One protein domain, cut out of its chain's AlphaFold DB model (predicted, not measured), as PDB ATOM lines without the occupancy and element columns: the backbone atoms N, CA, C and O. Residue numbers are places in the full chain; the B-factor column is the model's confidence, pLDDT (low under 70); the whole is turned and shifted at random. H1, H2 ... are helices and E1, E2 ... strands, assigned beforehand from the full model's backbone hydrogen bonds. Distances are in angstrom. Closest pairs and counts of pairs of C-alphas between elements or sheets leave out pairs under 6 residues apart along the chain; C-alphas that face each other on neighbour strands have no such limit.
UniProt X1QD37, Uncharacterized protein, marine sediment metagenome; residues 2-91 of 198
ATOM      1  N   ARG A   2      17.595  19.545 -24.950       38.47
ATOM      2  CA  ARG A   2      17.671  19.850 -23.498       38.47
ATOM      3  C   ARG A   2      19.053  20.281 -22.966       38.47
ATOM      4  O   ARG A   2      19.120  21.060 -22.027       38.47
ATOM      5  N   THR A   3      20.153  19.840 -23.573       49.06
ATOM      6  CA  THR A   3      21.520  20.082 -23.069       49.06
ATOM      7  C   THR A   3      22.042  21.510 -23.279       49.06
ATOM      8  O   THR A   3      22.948  21.931 -22.568       49.06
ATOM      9  N   LEU A   4      21.491  22.261 -24.243       51.34
ATOM     10  CA  LEU A   4      21.901  23.644 -24.531       51.34
ATOM     11  C   LEU A   4      21.271  24.639 -23.554       51.34
ATOM     12  O   LEU A   4      21.964  25.514 -23.048       51.34
ATOM     13  N   SER A   5      19.986  24.460 -23.240       46.69
ATOM     14  CA  SER A   5      19.264  25.315 -22.293       46.69
ATOM     15  C   SER A   5      19.853  25.232 -20.886       46.69
ATOM     16  O   SER A   5      20.005  26.255 -20.237       46.69
ATOM     17  N   VAL A   6      20.277  24.043 -20.439       52.03
ATOM     18  CA  VAL A   6      20.883  23.855 -19.106       52.03
ATOM     19  C   VAL A   6      22.246  24.550 -18.981       52.03
ATOM     20  O   VAL A   6      22.582  25.046 -17.912       52.03
ATOM     21  N   LYS A   7      23.023  24.640 -20.069       53.75
ATOM     22  CA  LYS A   7      24.316  25.349 -20.072       53.75
ATOM     23  C   LYS A   7      24.185  26.874 -20.163       53.75
ATOM     24  O   LYS A   7      25.169  27.561 -19.927       53.75
ATOM     25  N   LEU A   8      23.009  27.385 -20.534       53.38
ATOM     26  CA  LEU A   8      22.759  28.810 -20.779       53.38
ATOM     27  C   LEU A   8      21.741  29.433 -19.802       53.38
ATOM     28  O   LEU A   8      21.408  30.603 -19.932       53.38
ATOM     29  N   ALA A   9      21.220  28.667 -18.842       43.47
ATOM     30  CA  ALA A   9      20.193  29.123 -17.907       43.47
ATOM     31  C   ALA A   9      20.713  29.075 -16.468       43.47
ATOM     32  O   ALA A   9      20.296  28.243 -15.666       43.47
ATOM     33  N   ARG A  10      21.633  29.980 -16.131       52.31
ATOM     34  CA  ARG A  10      21.893  30.350 -14.739       52.31
ATOM     35  C   ARG A  10      21.453  31.802 -14.556       52.31
ATOM     36  O   ARG A  10      22.062  32.691 -15.154       52.31
ATOM     37  N   PRO A  11      20.364  32.059 -13.811       46.41
ATOM     38  CA  PRO A  11      19.898  33.415 -13.547       46.41
ATOM     39  C   PRO A  11      21.037  34.261 -12.963       46.41
ATOM     40  O   PRO A  11      21.641  33.874 -11.969       46.41
ATOM     41  N   GLY A  12      21.354  35.389 -13.605       54.81
ATOM     42  CA  GLY A  12      22.428  36.299 -13.180       54.81
ATOM     43  C   GLY A  12      23.775  36.132 -13.899       54.81
ATOM     44  O   GLY A  12      24.624  37.014 -13.774       54.81
ATOM     45  N   GLU A  13      23.981  35.081 -14.700       64.75
ATOM     46  CA  GLU A  13      25.193  34.946 -15.522       64.75
ATOM     47  C   GLU A  13      25.035  35.720 -16.846       64.75
ATOM     48  O   GLU A  13      24.161  35.430 -17.666       64.75
ATOM     49  N   ARG A  14      25.892  36.730 -17.074       75.94
ATOM     50  CA  ARG A  14      25.930  37.534 -18.312       75.94
ATOM     51  C   ARG A  14      26.535  36.727 -19.449       75.94
ATOM     52  O   ARG A  14      27.678  36.938 -19.830       75.94
ATOM     53  N   LEU A  15      25.795  35.760 -19.969       86.25
ATOM     54  CA  LEU A  15      26.272  34.911 -21.054       86.25
ATOM     55  C   LEU A  15      26.509  35.724 -22.336       86.25
ATOM     56  O   LEU A  15      25.837  36.731 -22.566       86.25
ATOM     57  N   PRO A  16      27.438  35.288 -23.205       89.69
ATOM     58  CA  PRO A  16      27.724  35.983 -24.458       89.69
ATOM     59  C   PRO A  16      26.526  36.016 -25.410       89.69
ATOM     60  O   PRO A  16      26.471  36.889 -26.267       89.69
ATOM     61  N   LEU A  17      25.562  35.102 -25.275       92.75
ATOM     62  CA  LEU A  17      24.322  35.145 -26.039       92.75
ATOM     63  C   LEU A  17      23.307  36.062 -25.348       92.75
ATOM     64  O   LEU A  17      22.796  35.738 -24.279       92.75
ATOM     65  N   VAL A  18      22.987  37.171 -26.002       93.44
ATOM     66  CA  VAL A  18      21.938  38.112 -25.607       93.44
ATOM     67  C   VAL A  18      20.738  37.884 -26.505       93.44
ATOM     68  O   VAL A  18      20.874  37.923 -27.728       93.44
ATOM     69  N   ILE A  19      19.567  37.658 -25.918       94.00
ATOM     70  CA  ILE A  19      18.313  37.560 -26.662       94.00
ATOM     71  C   ILE A  19      17.320  38.494 -26.005       94.00
ATOM     72  O   ILE A  19      16.980  38.307 -24.843       94.00
ATOM     73  N   GLU A  20      16.819  39.447 -26.777       95.81
ATOM     74  CA  GLU A  20      15.723  40.303 -26.347       95.81
ATOM     75  C   GLU A  20      14.529  40.106 -27.260       95.81
ATOM     76  O   GLU A  20      14.661  39.826 -28.455       95.81
ATOM     77  N   SER A  21      13.346  40.225 -26.674       94.88
ATOM     78  CA  SER A  21      12.086  40.065 -27.385       94.88
ATOM     79  C   SER A  21      11.187  41.256 -27.134       94.88
ATOM     80  O   SER A  21      11.147  41.805 -26.037       94.88
ATOM     81  N   PHE A  22      10.417  41.620 -28.149       97.31
ATOM     82  CA  PHE A  22       9.364  42.611 -28.025       97.31
ATOM     83  C   PHE A  22       8.084  42.058 -28.637       97.31
ATOM     84  O   PHE A  22       8.120  41.393 -29.674       97.31
ATOM     85  N   GLN A  23       6.959  42.326 -27.982       96.75
ATOM     86  CA  GLN A  23       5.637  41.930 -28.444       96.75
ATOM     87  C   GLN A  23       4.682  43.114 -28.326       96.75
ATOM     88  O   GLN A  23       4.676  43.818 -27.315       96.75
ATOM     89  N   LYS A  24       3.858  43.309 -29.354       96.25
ATOM     90  CA  LYS A  24       2.757  44.272 -29.352       96.25
ATOM     91  C   LYS A  24       1.581  43.686 -30.130       96.25
ATOM     92  O   LYS A  24       1.671  43.471 -31.335       96.25
ATOM     93  N   GLY A  25       0.479  43.420 -29.428       94.25
ATOM     94  CA  GLY A  25      -0.653  42.688 -29.998       94.25
ATOM     95  C   GLY A  25      -0.236  41.287 -30.461       94.25
ATOM     96  O   GLY A  25       0.445  40.569 -29.726       94.25
ATOM     97  N   ALA A  26      -0.621  40.931 -31.689       94.44
ATOM     98  CA  ALA A  26      -0.287  39.652 -32.323       94.44
ATOM     99  C   ALA A  26       1.158  39.569 -32.857       94.44
ATOM    100  O   ALA A  26       1.615  38.491 -33.228       94.44
ATOM    101  N   PHE A  27       1.894  40.684 -32.892       96.75
ATOM    102  CA  PHE A  27       3.241  40.736 -33.456       96.75
ATOM    103  C   PHE A  27       4.294  40.547 -32.375       96.75
ATOM    104  O   PHE A  27       4.287  41.242 -31.355       96.75
ATOM    105  N   ARG A  28       5.240  39.641 -32.625       97.06
ATOM    106  CA  ARG A  28       6.381  39.380 -31.751       97.06
ATOM    107  C   ARG A  28       7.642  39.207 -32.581       97.06
ATOM    108  O   ARG A  28       7.642  38.464 -33.556       97.06
ATOM    109  N   ALA A  29       8.722  39.830 -32.134       97.19
ATOM    110  CA  ALA A  29      10.053  39.611 -32.677       97.19
ATOM    111  C   ALA A  29      11.043  39.326 -31.550       97.19
ATOM    112  O   ALA A  29      10.904  39.829 -30.430       97.19
ATOM    113  N   SER A  30      12.059  38.534 -31.872       96.12
ATOM    114  CA  SER A  30      13.190  38.249 -30.999       96.12
ATOM    115  C   SER A  30      14.467  38.492 -31.784       96.12
ATOM    116  O   SER A  30      14.612  38.001 -32.900       96.12
ATOM    117  N   CYS A  31      15.390  39.250 -31.204       96.06
ATOM    118  CA  CYS A  31      16.703  39.493 -31.785       96.06
ATOM    119  C   CYS A  31      17.760  38.854 -30.893       96.06
ATOM    120  O   CYS A  31      17.761  39.065 -29.679       96.06
ATOM    121  N   ALA A  32      18.654  38.082 -31.501       95.25
ATOM    122  CA  ALA A  32      19.732  37.400 -30.808       95.25
ATOM    123  C   ALA A  32      21.082  37.956 -31.258       95.25
ATOM    124  O   ALA A  32      21.335  38.105 -32.451       95.25
ATOM    125  N   TYR A  33      21.962  38.224 -30.300       95.56
ATOM    126  CA  TYR A  33      23.313  38.710 -30.536       95.56
ATOM    127  C   TYR A  33      24.325  37.913 -29.725       95.56
ATOM    128  O   TYR A  33      24.056  37.496 -28.601       95.56
ATOM    129  N   TRP A  34      25.516  37.737 -30.284       94.50
ATOM    130  CA  TRP A  34      26.665  37.184 -29.586       94.50
ATOM    131  C   TRP A  34      27.670  38.284 -29.258       94.50
ATOM    132  O   TRP A  34      28.254  38.902 -30.152       94.50
ATOM    133  N   VAL A  35      27.910  38.499 -27.971       93.56
ATOM    134  CA  VAL A  35      28.895  39.434 -27.433       93.56
ATOM    135  C   VAL A  35      30.237  38.717 -27.325       93.56
ATOM    136  O   VAL A  35      30.529  38.040 -26.344       93.56
ATOM    137  N   GLY A  36      31.064  38.840 -28.363       86.88
ATOM    138  CA  GLY A  36      32.443  38.358 -28.338       86.88
ATOM    139  C   GLY A  36      33.423  39.410 -27.817       86.88
ATOM    140  O   GLY A  36      33.119  40.606 -27.770       86.88
ATOM    141  N   ASN A  37      34.654  38.982 -27.523       79.31
ATOM    142  CA  ASN A  37      35.725  39.863 -27.030       79.31
ATOM    143  C   ASN A  37      35.957  41.057 -27.976       79.31
ATOM    144  O   ASN A  37      35.968  42.206 -27.544       79.31
ATOM    145  N   LYS A  38      36.025  40.804 -29.291       80.19
ATOM    146  CA  LYS A  38      36.304  41.839 -30.304       80.19
ATOM    147  C   LYS A  38      35.055  42.540 -30.843       80.19
ATOM    148  O   LYS A  38      35.069  43.751 -31.008       80.19
ATOM    149  N   LYS A  39      33.957  41.816 -31.082       88.75
ATOM    150  CA  LYS A  39      32.747  42.374 -31.710       88.75
ATOM    151  C   LYS A  39      31.456  41.747 -31.199       88.75
ATOM    152  O   LYS A  39      31.468  40.636 -30.673       88.75
ATOM    153  N   VAL A  40      30.373  42.493 -31.381       92.00
ATOM    154  CA  VAL A  40      28.994  42.024 -31.242       92.00
ATOM    155  C   VAL A  40      28.521  41.565 -32.617       92.00
ATOM    156  O   VAL A  40      28.782  42.240 -33.611       92.00
ATOM    157  N   GLU A  41      27.869  40.411 -32.692       93.75
ATOM    158  CA  GLU A  41      27.393  39.837 -33.955       93.75
ATOM    159  C   GLU A  41      25.937  39.399 -33.856       93.75
ATOM    160  O   GLU A  41      25.557  38.816 -32.845       93.75
ATOM    161  N   SER A  42      25.145  39.636 -34.905       95.19
ATOM    162  CA  SER A  42      23.779  39.101 -34.991       95.19
ATOM    163  C   SER A  42      23.799  37.581 -35.136       95.19
ATOM    164  O   SER A  42      24.676  37.015 -35.797       95.19
ATOM    165  N   ILE A  43      22.834  36.918 -34.510       95.75
ATOM    166  CA  ILE A  43      22.632  35.473 -34.568       95.75
ATOM    167  C   ILE A  43      21.300  35.202 -35.263       95.75
ATOM    168  O   ILE A  43      20.272  34.997 -34.625       95.75
ATOM    169  N   ASP A  44      21.351  35.155 -36.592       92.25
ATOM    170  CA  ASP A  44      20.156  34.997 -37.433       92.25
ATOM    171  C   ASP A  44      19.848  33.522 -37.751       92.25
ATOM    172  O   ASP A  44      18.856  33.193 -38.394       92.25
ATOM    173  N   SER A  45      20.710  32.595 -37.316       93.12
ATOM    174  CA  SER A  45      20.481  31.160 -37.488       93.12
ATOM    175  C   SER A  45      21.143  30.315 -36.404       93.12
ATOM    176  O   SER A  45      22.186  30.658 -35.834       93.12
ATOM    177  N   LEU A  46      20.585  29.120 -36.194       90.50
ATOM    178  CA  LEU A  46      21.160  28.113 -35.303       90.50
ATOM    179  C   LEU A  46      22.582  27.701 -35.729       90.50
ATOM    180  O   LEU A  46      23.408  27.358 -34.883       90.50
ATOM    181  N   GLY A  47      22.887  27.737 -37.029       92.69
ATOM    182  CA  GLY A  47      24.218  27.426 -37.550       92.69
ATOM    183  C   GLY A  47      25.277  28.424 -37.082       92.69
ATOM    184  O   GLY A  47      26.355  28.015 -36.645       92.69
ATOM    185  N   ILE A  48      24.960  29.724 -37.111       92.06
ATOM    186  CA  ILE A  48      25.849  30.773 -36.592       92.06
ATOM    187  C   ILE A  48      26.040  30.586 -35.083       92.06
ATOM    188  O   ILE A  48      27.177  30.589 -34.607       92.06
ATOM    189  N   LEU A  49      24.956  30.322 -34.346       91.88
ATOM    190  CA  LEU A  49      25.028  30.084 -32.905       91.88
ATOM    191  C   LEU A  49      25.949  28.907 -32.556       91.88
ATOM    192  O   LEU A  49      26.843  29.047 -31.724       91.88
ATOM    193  N   LYS A  50      25.790  27.757 -33.225       92.12
ATOM    194  CA  LYS A  50      26.642  26.575 -33.005       92.12
ATOM    195  C   LYS A  50      28.121  26.883 -33.242       92.12
ATOM    196  O   LYS A  50      28.960  26.498 -32.430       92.12
ATOM    197  N   LYS A  51      28.441  27.616 -34.315       91.75
ATOM    198  CA  LYS A  51      29.819  28.042 -34.618       91.75
ATOM    199  C   LYS A  51      30.398  28.937 -33.520       91.75
ATOM    200  O   LYS A  51      31.593  28.855 -33.250       91.75
ATOM    201  N   ARG A  52      29.575  29.788 -32.901       91.12
ATOM    202  CA  ARG A  52      29.996  30.674 -31.807       91.12
ATOM    203  C   ARG A  52      30.224  29.913 -30.510       91.12
ATOM    204  O   ARG A  52      31.280  30.077 -29.913       91.12
ATOM    205  N   ILE A  53      29.307  29.017 -30.152       90.06
ATOM    206  CA  ILE A  53      29.436  28.150 -28.974       90.06
ATOM    207  C   ILE A  53      30.699  27.285 -29.066       90.06
ATOM    208  O   ILE A  53      31.443  27.198 -28.097       90.06
ATOM    209  N   ALA A  54      30.987  26.696 -30.233       90.00
ATOM    210  CA  ALA A  54      32.175  25.861 -30.429       90.00
ATOM    211  C   ALA A  54      33.507  26.622 -30.272       90.00
ATOM    212  O   ALA A  54      34.535  26.007 -30.015       90.00
ATOM    213  N   LYS A  55      33.495  27.950 -30.443       88.31
ATOM    214  CA  LYS A  55      34.673  28.825 -30.323       88.31
ATOM    215  C   LYS A  55      34.692  29.625 -29.020       88.31
ATOM    216  O   LYS A  55      35.524  30.520 -28.880       88.31
ATOM    217  N   TRP A  56      33.746  29.384 -28.117       88.25
ATOM    218  CA  TRP A  56      33.657  30.145 -26.883       88.25
ATOM    219  C   TRP A  56      34.758  29.706 -25.917       88.25
ATOM    220  O   TRP A  56      34.897  28.529 -25.608       88.25
ATOM    221  N   ASP A  57      35.529  30.679 -25.441       84.19
ATOM    222  CA  ASP A  57      36.648  30.522 -24.509       84.19
ATOM    223  C   ASP A  57      36.203  30.399 -23.038       84.19
ATOM    224  O   ASP A  57      37.040  30.389 -22.139       84.19
ATOM    225  N   GLY A  58      34.890  30.335 -22.782       83.81
ATOM    226  CA  GLY A  58      34.304  30.273 -21.442       83.81
ATOM    227  C   GLY A  58      34.327  31.604 -20.685       83.81
ATOM    228  O   GLY A  58      33.886  31.651 -19.538       83.81
ATOM    229  N   ARG A  59      34.819  32.692 -21.296       83.94
ATOM    230  CA  ARG A  59      34.866  34.007 -20.651       83.94
ATOM    231  C   ARG A  59      33.532  34.726 -20.770       83.94
ATOM    232  O   ARG A  59      32.852  34.647 -21.799       83.94
ATOM    233  N   TYR A  60      33.188  35.463 -19.721       84.62
ATOM    234  CA  TYR A  60      32.013  36.319 -19.716       84.62
ATOM    235  C   TYR A  60      32.314  37.660 -20.402       84.62
ATOM    236  O   TYR A  60      33.399  38.216 -20.209       84.62
ATOM    237  N   PRO A  61      31.380  38.189 -21.209       86.44
ATOM    238  CA  PRO A  61      31.468  39.533 -21.756       86.44
ATOM    239  C   PRO A  61      31.479  40.607 -20.667       86.44
ATOM    240  O   PRO A  61      30.898  40.451 -19.592       86.44
ATOM    241  N   ASP A  62      32.094  41.737 -21.010       88.69
ATOM    242  CA  ASP A  62      32.015  42.956 -20.217       88.69
ATOM    243  C   ASP A  62      30.556  43.412 -20.013       88.69
ATOM    244  O   ASP A  62      29.716  43.315 -20.914       88.69
ATOM    245  N   THR A  63      30.279  43.937 -18.821       85.94
ATOM    246  CA  THR A  63      28.942  44.342 -18.366       85.94
ATOM    247  C   THR A  63      28.330  45.408 -19.254       85.94
ATOM    248  O   THR A  63      27.177  45.284 -19.671       85.94
ATOM    249  N   GLU A  64      29.094  46.456 -19.544       88.06
ATOM    250  CA  GLU A  64      28.604  47.598 -20.296       88.06
ATOM    251  C   GLU A  64      28.343  47.190 -21.746       88.06
ATOM    252  O   GLU A  64      27.289  47.491 -22.315       88.06
ATOM    253  N   LYS A  65      29.261  46.413 -22.330       90.12
ATOM    254  CA  LYS A  65      29.093  45.855 -23.675       90.12
ATOM    255  C   LYS A  65      27.871  44.941 -23.773       90.12
ATOM    256  O   LYS A  65      27.127  45.017 -24.757       90.12
ATOM    257  N   TRP A  66      27.645  44.101 -22.767       92.25
ATOM    258  CA  TRP A  66      26.478  43.225 -22.693       92.25
ATOM    259  C   TRP A  66      25.182  44.036 -22.620       92.25
ATOM    260  O   TRP A  66      24.277  43.821 -23.421       92.25
ATOM    261  N   GLN A  67      25.120  45.035 -21.737       90.50
ATOM    262  CA  GLN A  67      23.921  45.847 -21.522       90.50
ATOM    263  C   GLN A  67      23.592  46.737 -22.729       90.50
ATOM    264  O   GLN A  67      22.432  46.836 -23.131       90.50
ATOM    265  N   ARG A  68      24.610  47.307 -23.389       93.00
ATOM    266  CA  ARG A  68      24.450  47.989 -24.686       93.00
ATOM    267  C   ARG A  68      23.906  47.039 -25.754       93.00
ATOM    268  O   ARG A  68      23.050  47.439 -26.540       93.00
ATOM    269  N   THR A  69      24.360  45.784 -25.764       94.12
ATOM    270  CA  THR A  69      23.873  44.766 -26.709       94.12
ATOM    271  C   THR A  69      22.431  44.360 -26.417       94.12
ATOM    272  O   THR A  69      21.653  44.233 -27.356       94.12
ATOM    273  N   ALA A  70      22.045  44.215 -25.148       92.56
ATOM    274  CA  ALA A  70      20.659  43.955 -24.758       92.56
ATOM    275  C   ALA A  70      19.745  45.102 -25.200       92.56
ATOM    276  O   ALA A  70      18.772  44.887 -25.919       92.56
ATOM    277  N   ASN A  71      20.124  46.347 -24.913       94.75
ATOM    278  CA  ASN A  71      19.375  47.509 -25.387       94.75
ATOM    279  C   ASN A  71      19.266  47.535 -26.920       94.75
ATOM    280  O   ASN A  71      18.178  47.759 -27.446       94.75
ATOM    281  N   LEU A  72      20.353  47.256 -27.647       95.88
ATOM    282  CA  LEU A  72      20.333  47.155 -29.109       95.88
ATOM    283  C   LEU A  72      19.380  46.053 -29.597       95.88
ATOM    284  O   LEU A  72      18.582  46.291 -30.504       95.88
ATOM    285  N   ALA A  73      19.431  44.871 -28.982       95.50
ATOM    286  CA  ALA A  73      18.578  43.740 -29.318       95.50
ATOM    287  C   ALA A  73      17.094  44.070 -29.111       95.50
ATOM    288  O   ALA A  73      16.279  43.825 -30.001       95.50
ATOM    289  N   LEU A  74      16.757  44.718 -27.994       96.44
ATOM    290  CA  LEU A  74      15.399  45.168 -27.712       96.44
ATOM    291  C   LEU A  74      14.931  46.230 -28.715       96.44
ATOM    292  O   LEU A  74      13.799  46.167 -29.197       96.44
ATOM    293  N   GLN A  75      15.782  47.202 -29.059       97.56
ATOM    294  CA  GLN A  75      15.440  48.229 -30.050       97.56
ATOM    295  C   GLN A  75      15.222  47.632 -31.443       97.56
ATOM    296  O   GLN A  75      14.294  48.034 -32.144       97.56
ATOM    297  N   ASN A  76      16.019  46.641 -31.840       97.31
ATOM    298  CA  ASN A  76      15.836  45.963 -33.121       97.31
ATOM    299  C   ASN A  76      14.580  45.086 -33.130       97.31
ATOM    300  O   ASN A  76      13.834  45.126 -34.107       97.31
ATOM    301  N   ALA A  77      14.261  44.400 -32.028       96.88
ATOM    302  CA  ALA A  77      12.997  43.678 -31.895       96.88
ATOM    303  C   ALA A  77      11.790  44.632 -31.995       96.88
ATOM    304  O   ALA A  77      10.823  44.338 -32.696       96.88
ATOM    305  N   LYS A  78      11.867  45.819 -31.374       98.00
ATOM    306  CA  LYS A  78      10.850  46.877 -31.513       98.00
ATOM    307  C   LYS A  78      10.697  47.352 -32.956       98.00
ATOM    308  O   LYS A  78       9.569  47.475 -33.430       98.00
ATOM    309  N   LYS A  79      11.807  47.599 -33.659       97.75
ATOM    310  CA  LYS A  79      11.792  47.997 -35.076       97.75
ATOM    311  C   LYS A  79      11.155  46.928 -35.962       97.75
ATOM    312  O   LYS A  79      10.327  47.270 -36.795       97.75
ATOM    313  N   GLN A  80      11.486  45.652 -35.754       97.56
ATOM    314  CA  GLN A  80      10.891  44.551 -36.516       97.56
ATOM    315  C   GLN A  80       9.384  44.441 -36.277       97.56
ATOM    316  O   GLN A  80       8.628  44.387 -37.239       97.56
ATOM    317  N   VAL A  81       8.934  44.487 -35.017       97.88
ATOM    318  CA  VAL A  81       7.494  44.491 -34.704       97.88
ATOM    319  C   VAL A  81       6.791  45.678 -35.360       97.88
ATOM    320  O   VAL A  81       5.721  45.501 -35.930       97.88
ATOM    321  N   LYS A  82       7.396  46.872 -35.331       97.50
ATOM    322  CA  LYS A  82       6.840  48.054 -35.997       97.50
ATOM    323  C   LYS A  82       6.699  47.841 -37.513       97.50
ATOM    324  O   LYS A  82       5.618  48.075 -38.038       97.50
ATOM    325  N   SER A  83       7.737  47.324 -38.178       97.00
ATOM    326  CA  SER A  83       7.697  46.989 -39.614       97.00
ATOM    327  C   SER A  83       6.586  45.989 -39.930       97.00
ATOM    328  O   SER A  83       5.809  46.201 -40.850       97.00
ATOM    329  N   MET A  84       6.446  44.928 -39.126       96.50
ATOM    330  CA  MET A  84       5.388  43.929 -39.318       96.50
ATOM    331  C   MET A  84       3.984  44.538 -39.196       96.50
ATOM    332  O   MET A  84       3.090  44.168 -39.958       96.50
ATOM    333  N   GLN A  85       3.785  45.469 -38.256       96.56
ATOM    334  CA  GLN A  85       2.517  46.190 -38.111       96.56
ATOM    335  C   GLN A  85       2.220  47.046 -39.347       96.56
ATOM    336  O   GLN A  85       1.124  46.959 -39.894       96.56
ATOM    337  N   GLU A  86       3.194  47.834 -39.801       94.81
ATOM    338  CA  GLU A  86       3.053  48.720 -40.966       94.81
ATOM    339  C   GLU A  86       2.796  47.929 -42.258       94.81
ATOM    340  O   GLU A  86       1.869  48.246 -43.000       94.81
ATOM    341  N   GLU A  87       3.541  46.847 -42.490       94.12
ATOM    342  CA  GLU A  87       3.331  45.957 -43.637       94.12
ATOM    343  C   GLU A  87       1.949  45.301 -43.632       94.12
ATOM    344  O   GLU A  87       1.367  45.088 -44.694       94.12
ATOM    345  N   THR A  88       1.424  44.952 -42.457       94.06
ATOM    346  CA  THR A  88       0.095  44.336 -42.359       94.06
ATOM    347  C   THR A  88      -0.987  45.336 -42.746       94.06
ATOM    348  O   THR A  88      -1.830  45.009 -43.572       94.06
ATOM    349  N   VAL A  89      -0.905  46.572 -42.245       91.44
ATOM    350  CA  VAL A  89      -1.833  47.655 -42.614       91.44
ATOM    351  C   VAL A  89      -1.777  47.949 -44.118       91.44
ATOM    352  O   VAL A  89      -2.813  48.085 -44.771       91.44
ATOM    353  N   ASP A  90      -0.578  47.997 -44.704       92.31
ATOM    354  CA  ASP A  90      -0.415  48.198 -46.149       92.31
ATOM    355  C   ASP A  90      -1.013  47.032 -46.957       92.31
ATOM    356  O   ASP A  90      -1.750  47.250 -47.919       92.31
ATOM    357  N   ARG A  91      -0.784  45.780 -46.537       92.81
ATOM    358  CA  ARG A  91      -1.379  44.603 -47.191       92.81
ATOM    359  C   ARG A  91      -2.899  44.584 -47.080       92.81
ATOM    360  O   ARG A  91      -3.555  44.272 -48.069       92.81
TER     361      ARG A  91
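What this domain is: This is residues 2 to 91 of the 198 residues of an uncharacterized protein of marine sediment metagenome (UniProt X1QD37). A long two-stranded hairpin, E1 and E2, has the much longer helix H3 packed along one face, with residues 86 to 91 of H3 sticking out free. The short strand E3 adds to E2 near its last residues, H2 lies more loosely over the opposite face there, and H1 is off the sheet. The printed part has 90 residues, in the order H1 E1 E2 E3 H2 H3, of mixed class; the antiparallel sheet runs E1 E2 E3. It is only just loose, close to compact, with a radius of gyration of the C-alphas of 14.7 A, and elongated, spanning 46 by 30 by 23 A.

Where its parts are: H1, residues 2 to 8, begins at C-alpha 2 (17.671, 19.850, -23.498). E1, residues 17 to 24, is 23.7 A long; E2, residues 27 to 35, 26.4 A. E3 is residues 40 to 42, H2 residues 46 to 54. H3, residues 63 to 91, runs 41.8 A to C-alpha 91 (-1.379, 44.603, -47.191).

How they stand to each other: The strands form a meander, each the antiparallel neighbour of the one before. In the hairpin E1 and E2, N 18 and O 33 are 2.8 A apart, within hydrogen-bond range; in the hairpin E2 and E3, N 34 and O 41 are 2.8 A apart. H3 and the sheet make two layers, helix on sheet: H3 lies over E1 and E2, height 5.5 A, and only just along E1, at 28 degrees on the local plane. The closest C-alphas of E2 and H3, Ala 29 and Ala 77, are 5.1 A apart. H2, on the opposite face, lies over E2 at a height of 10.4 A; their closest C-alphas, Trp 34 and Arg 52, are 7.6 A apart. H1 is not on the sheet and is apart from H2 and H3. Every O i to N i+4 pair is within range in H2 and H3; in H1 1 of 3 is, and 2 of 4 O i to N i+3 pairs.

The domain as a whole: The two C-alphas farthest apart, Asp 57 and Arg 91, are 46.5 A from each other. The printed part has no cut and no long link. Residues 2 to 13 have pLDDT under 70.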